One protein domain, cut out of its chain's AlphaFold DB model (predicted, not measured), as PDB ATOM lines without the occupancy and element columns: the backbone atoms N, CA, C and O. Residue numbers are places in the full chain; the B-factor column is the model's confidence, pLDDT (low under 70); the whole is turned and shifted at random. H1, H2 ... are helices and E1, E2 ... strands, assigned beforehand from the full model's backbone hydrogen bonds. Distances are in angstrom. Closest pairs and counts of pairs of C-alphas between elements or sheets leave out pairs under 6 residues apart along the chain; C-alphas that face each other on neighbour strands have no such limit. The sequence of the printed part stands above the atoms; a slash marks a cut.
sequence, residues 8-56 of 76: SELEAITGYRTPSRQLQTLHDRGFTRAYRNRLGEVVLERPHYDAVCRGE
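Overview. This is residues 8 to 56 of the 76 residues of the protein "DUF4224 domain-containing protein" of Betaproteobacteria bacterium HGW-Betaproteobacteria-17 (UniProt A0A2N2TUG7). The domain is a loose, open T: three short helices are strung out as its crossbar, with H1 at one end, H2 next and H3 at the other end, and a two-stranded hairpin, E1 and E2, is its stem. The helices make no cluster, and the hairpin lies between H2 and H3 along the chain. The printed part has 49 residues, in the order H1, H2, E1, E2, H3, with one antiparallel sheet, E1 - E2; the class is mixed, helices and strands. The whole is loose, with a radius of gyration of the C-alphas of 13.2 A and spans of 38 by 26 by 17 A.

Arrangement. H1, residues 8 to 14, is close to but not clearly touching H2, residues 19 to 28. Their closest C-alphas, of Leu 10 and Ser 20, are 7.8 A apart, and they run opposite ways at a steep tilt of 57 degrees. H2 is near E1, residues 33 to 36, with 6 pairs of C-alphas within 10 A. E1 and E2, residues 42 to 45, form an antiparallel hairpin, at 157 degrees between directions. N 43 and O 35, 2.8 A, and N 45 and O 33, 2.9 A, are within hydrogen-bond range. H2 and E2 are only just apart, at 8.5 A. H3, residues 47 to 53, is apart from H1, H2 and E1. In H1, H2 and H3 every O i to N i+4 pair is within hydrogen-bond range.

Along the chain. H1 begins at C-alpha 8, (49.003, 97.269, 73.746), and measures 10.0 A. H2 measures 13.9 A, E1 10.4 A and E2 10.1 A. H3 measures 9.9 A and ends at C-alpha 53, (66.342, 72.887, 85.332).

Size, cuts and confidence. The C-alphas farthest apart, of Gly 15 and Gly 55, are 38.9 A from each other. The printed part has no cut, and its four links between named elements are tight. Mean pLDDT of the printed part is 76.7, with residues 15 to 21, 48 to 53 and 55 to 56 under 70.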
ATOM      1  N   SER A   8      49.942  96.162  73.549       78.31
ATOM      2  CA  SER A   8      49.003  97.269  73.746       78.31
ATOM      3  C   SER A   8      48.351  97.236  75.130       78.31
ATOM      4  O   SER A   8      48.196  98.281  75.754       78.31
ATOM      5  N   GLU A   9      48.019  96.050  75.645       81.38
ATOM      6  CA  GLU A   9      47.476  95.889  77.001       81.38
ATOM      7  C   GLU A   9      48.522  96.227  78.070       81.38
ATOM      8  O   GLU A   9      48.209  96.878  79.067       81.38
ATOM      9  N   LEU A  10      49.787  95.857  77.844       76.31
ATOM     10  CA  LEU A  10      50.895  96.238  78.722       76.31
ATOM     11  C   LEU A  10      51.120  97.756  78.753       76.31
ATOM     12  O   LEU A  10      51.317  98.314  79.834       76.31
ATOM     13  N   GLU A  11      51.075  98.434  77.604       78.56
ATOM     14  CA  GLU A  11      51.192  99.899  77.540       78.56
ATOM     15  C   GLU A  11      50.018 100.575  78.262       78.56
ATOM     16  O   GLU A  11      50.241 101.484  79.059       78.56
ATOM     17  N   ALA A  12      48.789 100.093  78.056       79.75
ATOM     18  CA  ALA A  12      47.591 100.652  78.682       79.75
ATOM     19  C   ALA A  12      47.602 100.541  80.217       79.75
ATOM     20  O   ALA A  12      47.168 101.465  80.901       79.75
ATOM     21  N   ILE A  13      48.113  99.432  80.765       79.62
ATOM     22  CA  ILE A  13      48.166  99.200  82.218       79.62
ATOM     23  C   ILE A  13      49.337  99.945  82.869       79.62
ATOM     24  O   ILE A  13      49.222 100.416  83.998       79.62
ATOM     25  N   THR A  14      50.481 100.028  82.187       72.06
ATOM     26  CA  THR A  14      51.727 100.512  82.804       72.06
ATOM     27  C   THR A  14      52.097 101.942  82.410       72.06
ATOM     28  O   THR A  14      52.931 102.551  83.073       72.06
ATOM     29  N   GLY A  15      51.514 102.492  81.340       65.50
ATOM     30  CA  GLY A  15      51.851 103.810  80.786       65.50
ATOM     31  C   GLY A  15      53.226 103.878  80.112       65.50
ATOM     32  O   GLY A  15      53.630 104.931  79.614       65.50
ATOM     33  N   TYR A  16      53.967 102.771  80.075       60.38
ATOM     34  CA  TYR A  16      55.310 102.725  79.526       60.38
ATOM     35  C   TYR A  16      55.289 102.218  78.075       60.38
ATOM     36  O   TYR A  16      54.943 101.072  77.805       60.38
ATOM     37  N   ARG A  17      55.738 103.063  77.137       61.88
ATOM     38  CA  ARG A  17      55.822 102.761  75.688       61.88
ATOM     39  C   ARG A  17      56.993 101.871  75.272       61.88
ATOM     40  O   ARG A  17      56.941 101.179  74.264       61.88
ATOM     41  N   THR A  18      58.088 101.934  76.019       63.66
ATOM     42  CA  THR A  18      59.375 101.296  75.697       63.66
ATOM     43  C   THR A  18      59.662  99.910  76.327       63.66
ATOM     44  O   THR A  18      60.572  99.250  75.824       63.66
ATOM     45  N   PRO A  19      58.960  99.394  77.364       63.41
ATOM     46  CA  PRO A  19      59.284  98.103  77.979       63.41
ATOM     47  C   PRO A  19      59.086  96.946  77.018       63.41
ATOM     48  O   PRO A  19      59.873  96.010  77.019       63.41
ATOM     49  N   SER A  20      58.068  97.026  76.163       67.69
ATOM     50  CA  SER A  20      57.814  96.050  75.108       67.69
ATOM     51  C   SER A  20      58.970  96.004  74.103       67.69
ATOM     52  O   SER A  20      59.380  94.917  73.713       67.69
ATOM     53  N   ARG A  21      59.593  97.145  73.766       69.38
ATOM     54  CA  ARG A  21      60.824  97.184  72.948       69.38
ATOM     55  C   ARG A  21      62.039  96.614  73.673       69.38
ATOM     56  O   ARG A  21      62.838  95.913  73.055       69.38
ATOM     57  N   GLN A  22      62.194  96.902  74.962       71.69
ATOM     58  CA  GLN A  22      63.278  96.338  75.765       71.69
ATOM     59  C   GLN A  22      63.127  94.817  75.900       71.69
ATOM     60  O   GLN A  22      64.097  94.091  75.699       71.69
ATOM     61  N   LEU A  23      61.912  94.334  76.160       73.50
ATOM     62  CA  LEU A  23      61.577  92.914  76.213       73.50
ATOM     63  C   LEU A  23      61.793  92.237  74.856       73.50
ATOM     64  O   LEU A  23      62.428  91.190  74.805       73.50
ATOM     65  N   GLN A  24      61.363  92.867  73.759       78.50
ATOM     66  CA  GLN A  24      61.628  92.378  72.406       78.50
ATOM     67  C   GLN A  24      63.134  92.268  72.142       78.50
ATOM     68  O   GLN A  24      63.606  91.223  71.720       78.50
ATOM     69  N   THR A  25      63.910  93.293  72.501       80.12
ATOM     70  CA  THR A  25      65.378  93.277  72.363       80.12
ATOM     71  C   THR A  25      66.016  92.149  73.182       80.12
ATOM     72  O   THR A  25      67.023  91.569  72.777       80.12
ATOM     73  N   LEU A  26      65.460  91.829  74.354       81.62
ATOM     74  CA  LEU A  26      65.915  90.707  75.174       81.62
ATOM     75  C   LEU A  26      65.583  89.363  74.515       81.62
ATOM     76  O   LEU A  26      66.458  88.498  74.461       81.62
ATOM     77  N   HIS A  27      64.380  89.216  73.957       81.62
ATOM     78  CA  HIS A  27      63.991  88.037  73.183       81.62
ATOM     79  C   HIS A  27      64.880  87.842  71.950       81.62
ATOM     80  O   HIS A  27      65.406  86.748  71.751       81.62
ATOM     81  N   ASP A  28      65.147  88.907  71.193       81.69
ATOM     82  CA  ASP A  28      66.023  88.878  70.014       81.69
ATOM     83  C   ASP A  28      67.462  88.464  70.379       81.69
ATOM     84  O   ASP A  28      68.164  87.823  69.599       81.69
ATOM     85  N   ARG A  29      67.909  88.779  71.602       81.81
ATOM     86  CA  ARG A  29      69.211  88.362  72.156       81.81
ATOM     87  C   ARG A  29      69.208  86.944  72.747       81.81
ATOM     88  O   ARG A  29      70.230  86.509  73.290       81.81
ATOM     89  N   GLY A  30      68.088  86.229  72.652       80.56
ATOM     90  CA  GLY A  30      67.923  84.851  73.113       80.56
ATOM     91  C   GLY A  30      67.614  84.704  74.604       80.56
ATOM     92  O   GLY A  30      67.792  83.614  75.149       80.56
ATOM     93  N   PHE A  31      67.193  85.777  75.280       84.62
ATOM     94  CA  PHE A  31      66.671  85.705  76.645       84.62
ATOM     95  C   PHE A  31      65.168  85.431  76.623       84.62
ATOM     96  O   PHE A  31      64.458  85.905  75.747       84.62
ATOM     97  N   THR A  32      64.673  84.672  77.593       83.62
ATOM     98  CA  THR A  32      63.260  84.248  77.663       83.62
ATOM     99  C   THR A  32      62.562  84.773  78.911       83.62
ATOM    100  O   THR A  32      61.340  84.886  78.937       83.62
ATOM    101  N   ARG A  33      63.329  85.143  79.942       80.12
ATOM    102  CA  ARG A  33      62.813  85.736  81.179       80.12
ATOM    103  C   ARG A  33      63.720  86.853  81.662       80.12
ATOM    104  O   ARG A  33      64.941  86.761  81.567       80.12
ATOM    105  N   ALA A  34      63.102  87.895  82.206       84.19
ATOM    106  CA  ALA A  34      63.775  88.997  82.876       84.19
ATOM    107  C   ALA A  34      62.993  89.361  84.145       84.19
ATOM    108  O   ALA A  34      61.788  89.601  84.072       84.19
ATOM    109  N   TYR A  35      63.651  89.377  85.305       84.56
ATOM    110  CA  TYR A  35      63.022  89.724  86.586       84.56
ATOM    111  C   TYR A  35      64.034  90.329  87.570       84.56
ATOM    112  O   TYR A  35      65.241  90.264  87.342       84.56
ATOM    113  N   ARG A  36      63.554  90.931  88.668       86.88
ATOM    114  CA  ARG A  36      64.413  91.391  89.773       86.88
ATOM    115  C   ARG A  36      64.452  90.357  90.893       86.88
ATOM    116  O   ARG A  36      63.398  89.894  91.329       86.88
ATOM    117  N   ASN A  37      65.642  89.996  91.365       91.44
ATOM    118  CA  ASN A  37      65.790  89.080  92.496       91.44
ATOM    119  C   ASN A  37      65.549  89.796  93.845       91.44
ATOM    120  O   ASN A  37      65.305  91.001  93.901       91.44
ATOM    121  N   ARG A  38      65.635  89.049  94.956       91.25
ATOM    122  CA  ARG A  38      65.466  89.594  96.320       91.25
ATOM    123  C   ARG A  38      66.518  90.637  96.712       91.25
ATOM    124  O   ARG A  38      66.254  91.430  97.605       91.25
ATOM    125  N   LEU A  39      67.674  90.639  96.052       93.75
ATOM    126  CA  LEU A  39      68.735  91.631  96.241       93.75
ATOM    127  C   LEU A  39      68.507  92.887  95.381       93.75
ATOM    128  O   LEU A  39      69.263  93.847  95.462       93.75
ATOM    129  N   GLY A  40      67.445  92.904  94.568       89.25
ATOM    130  CA  GLY A  40      67.104  94.008  93.679       89.25
ATOM    131  C   GLY A  40      67.858  93.998  92.348       89.25
ATOM    132  O   GLY A  40      67.692  94.945  91.573       89.25
ATOM    133  N   GLU A  41      68.629  92.953  92.059       90.00
ATOM    134  CA  GLU A  41      69.430  92.800  90.842       90.00
ATOM    135  C   GLU A  41      68.571  92.295  89.682       90.00
ATOM    136  O   GLU A  41      67.623  91.532  89.887       90.00
ATOM    137  N   VAL A  42      68.908  92.696  88.454       85.50
ATOM    138  CA  VAL A  42      68.226  92.217  87.245       85.50
ATOM    139  C   VAL A  42      68.829  90.884  86.816       85.50
ATOM    140  O   VAL A  42      70.010  90.807  86.489       85.50
ATOM    141  N   VAL A  43      67.995  89.848  86.776       86.12
ATOM    142  CA  VAL A  43      68.354  88.505  86.316       86.12
ATOM    143  C   VAL A  43      67.733  88.269  84.944       86.12
ATOM    144  O   VAL A  43      66.540  88.513  84.745       86.12
ATOM    145  N   LEU A  44      68.553  87.797  84.003       84.50
ATOM    146  CA  LEU A  44      68.144  87.424  82.650       84.50
ATOM    147  C   LEU A  44      68.353  85.921  82.451       84.50
ATOM    148  O   LEU A  44      69.465  85.420  82.608       84.50
ATOM    149  N   GLU A  45      67.300  85.213  82.066       84.06
ATOM    150  CA  GLU A  45      67.322  83.765  81.859       84.06
ATOM    151  C   GLU A  45      67.212  83.418  80.371       84.06
ATOM    152  O   GLU A  45      66.596  84.139  79.580       84.06
ATOM    153  N   ARG A  46      67.817  82.290  79.987       83.00
ATOM    154  CA  ARG A  46      67.810  81.742  78.622       83.00
ATOM    155  C   ARG A  46      67.088  80.391  78.593       83.00
ATOM    156  O   ARG A  46      67.135  79.689  79.602       83.00
ATOM    157  N   PRO A  47      66.567  79.938  77.435       73.38
ATOM    158  CA  PRO A  47      65.906  78.631  77.314       73.38
ATOM    159  C   PRO A  47      66.799  77.468  77.754       73.38
ATOM    160  O   PRO A  47      66.325  76.457  78.258       73.38
ATOM    161  N   HIS A  48      68.111  77.626  77.570       67.56
ATOM    162  CA  HIS A  48      69.115  76.662  77.999       67.56
ATOM    163  C   HIS A  48      69.087  76.428  79.516       67.56
ATOM    164  O   HIS A  48      69.199  75.287  79.949       67.56
ATOM    165  N   TYR A  49      68.908  77.487  80.312       65.62
ATOM    166  CA  TYR A  49      68.797  77.386  81.767       65.62
ATOM    167  C   TYR A  49      67.542  76.600  82.159       65.62
ATOM    168  O   TYR A  49      67.629  75.637  82.919       65.62
ATOM    169  N   ASP A  50      66.407  76.919  81.538       65.56
ATOM    170  CA  ASP A  50      65.155  76.194  81.759       65.56
ATOM    171  C   ASP A  50      65.261  74.713  81.370       65.56
ATOM    172  O   ASP A  50      64.782  73.847  82.100       65.56
ATOM    173  N   ALA A  51      65.920  74.398  80.250       64.25
ATOM    174  CA  ALA A  51      66.151  73.023  79.804       64.25
ATOM    175  C   ALA A  51      67.032  72.226  80.785       64.25
ATOM    176  O   ALA A  51      66.778  71.043  81.026       64.25
ATOM    177  N   VAL A  52      68.040  72.865  81.397       63.12
ATOM    178  CA  VAL A  52      68.843  72.262  82.478       63.12
ATOM    179  C   VAL A  52      67.969  72.007  83.705       63.12
ATOM    180  O   VAL A  52      67.936  70.881  84.200       63.12
ATOM    181  N   CYS A  53      67.214  73.008  84.162       65.12
ATOM    182  CA  CYS A  53      66.342  72.887  85.332       65.12
ATOM    183  C   CYS A  53      65.224  71.846  85.147       65.12
ATOM    184  O   CYS A  53      64.859  71.170  86.106       65.12
ATOM    185  N   ARG A  54      64.704  71.672  83.925       70.75
ATOM    186  CA  ARG A  54      63.711  70.638  83.578       70.75
ATOM    187  C   ARG A  54      64.314  69.247  83.359       70.75
ATOM    188  O   ARG A  54      63.573  68.299  83.109       70.75
ATOM    189  N   GLY A  55      65.640  69.101  83.437       65.19
ATOM    190  CA  GLY A  55      66.320  67.828  83.192       65.19
ATOM    191  C   GLY A  55      66.243  67.362  81.734       65.19
ATOM    192  O   GLY A  55      66.444  66.181  81.454       65.19
ATOM    193  N   GLU A  56      65.977  68.264  80.783       67.88
ATOM    194  CA  GLU A  56      65.828  67.938  79.355       67.88
ATOM    195  C   GLU A  56      67.142  67.429  78.730       67.88
ATOM    196  O   GLU A  56      67.121  66.737  77.712       67.88
TER     197      GLU A  56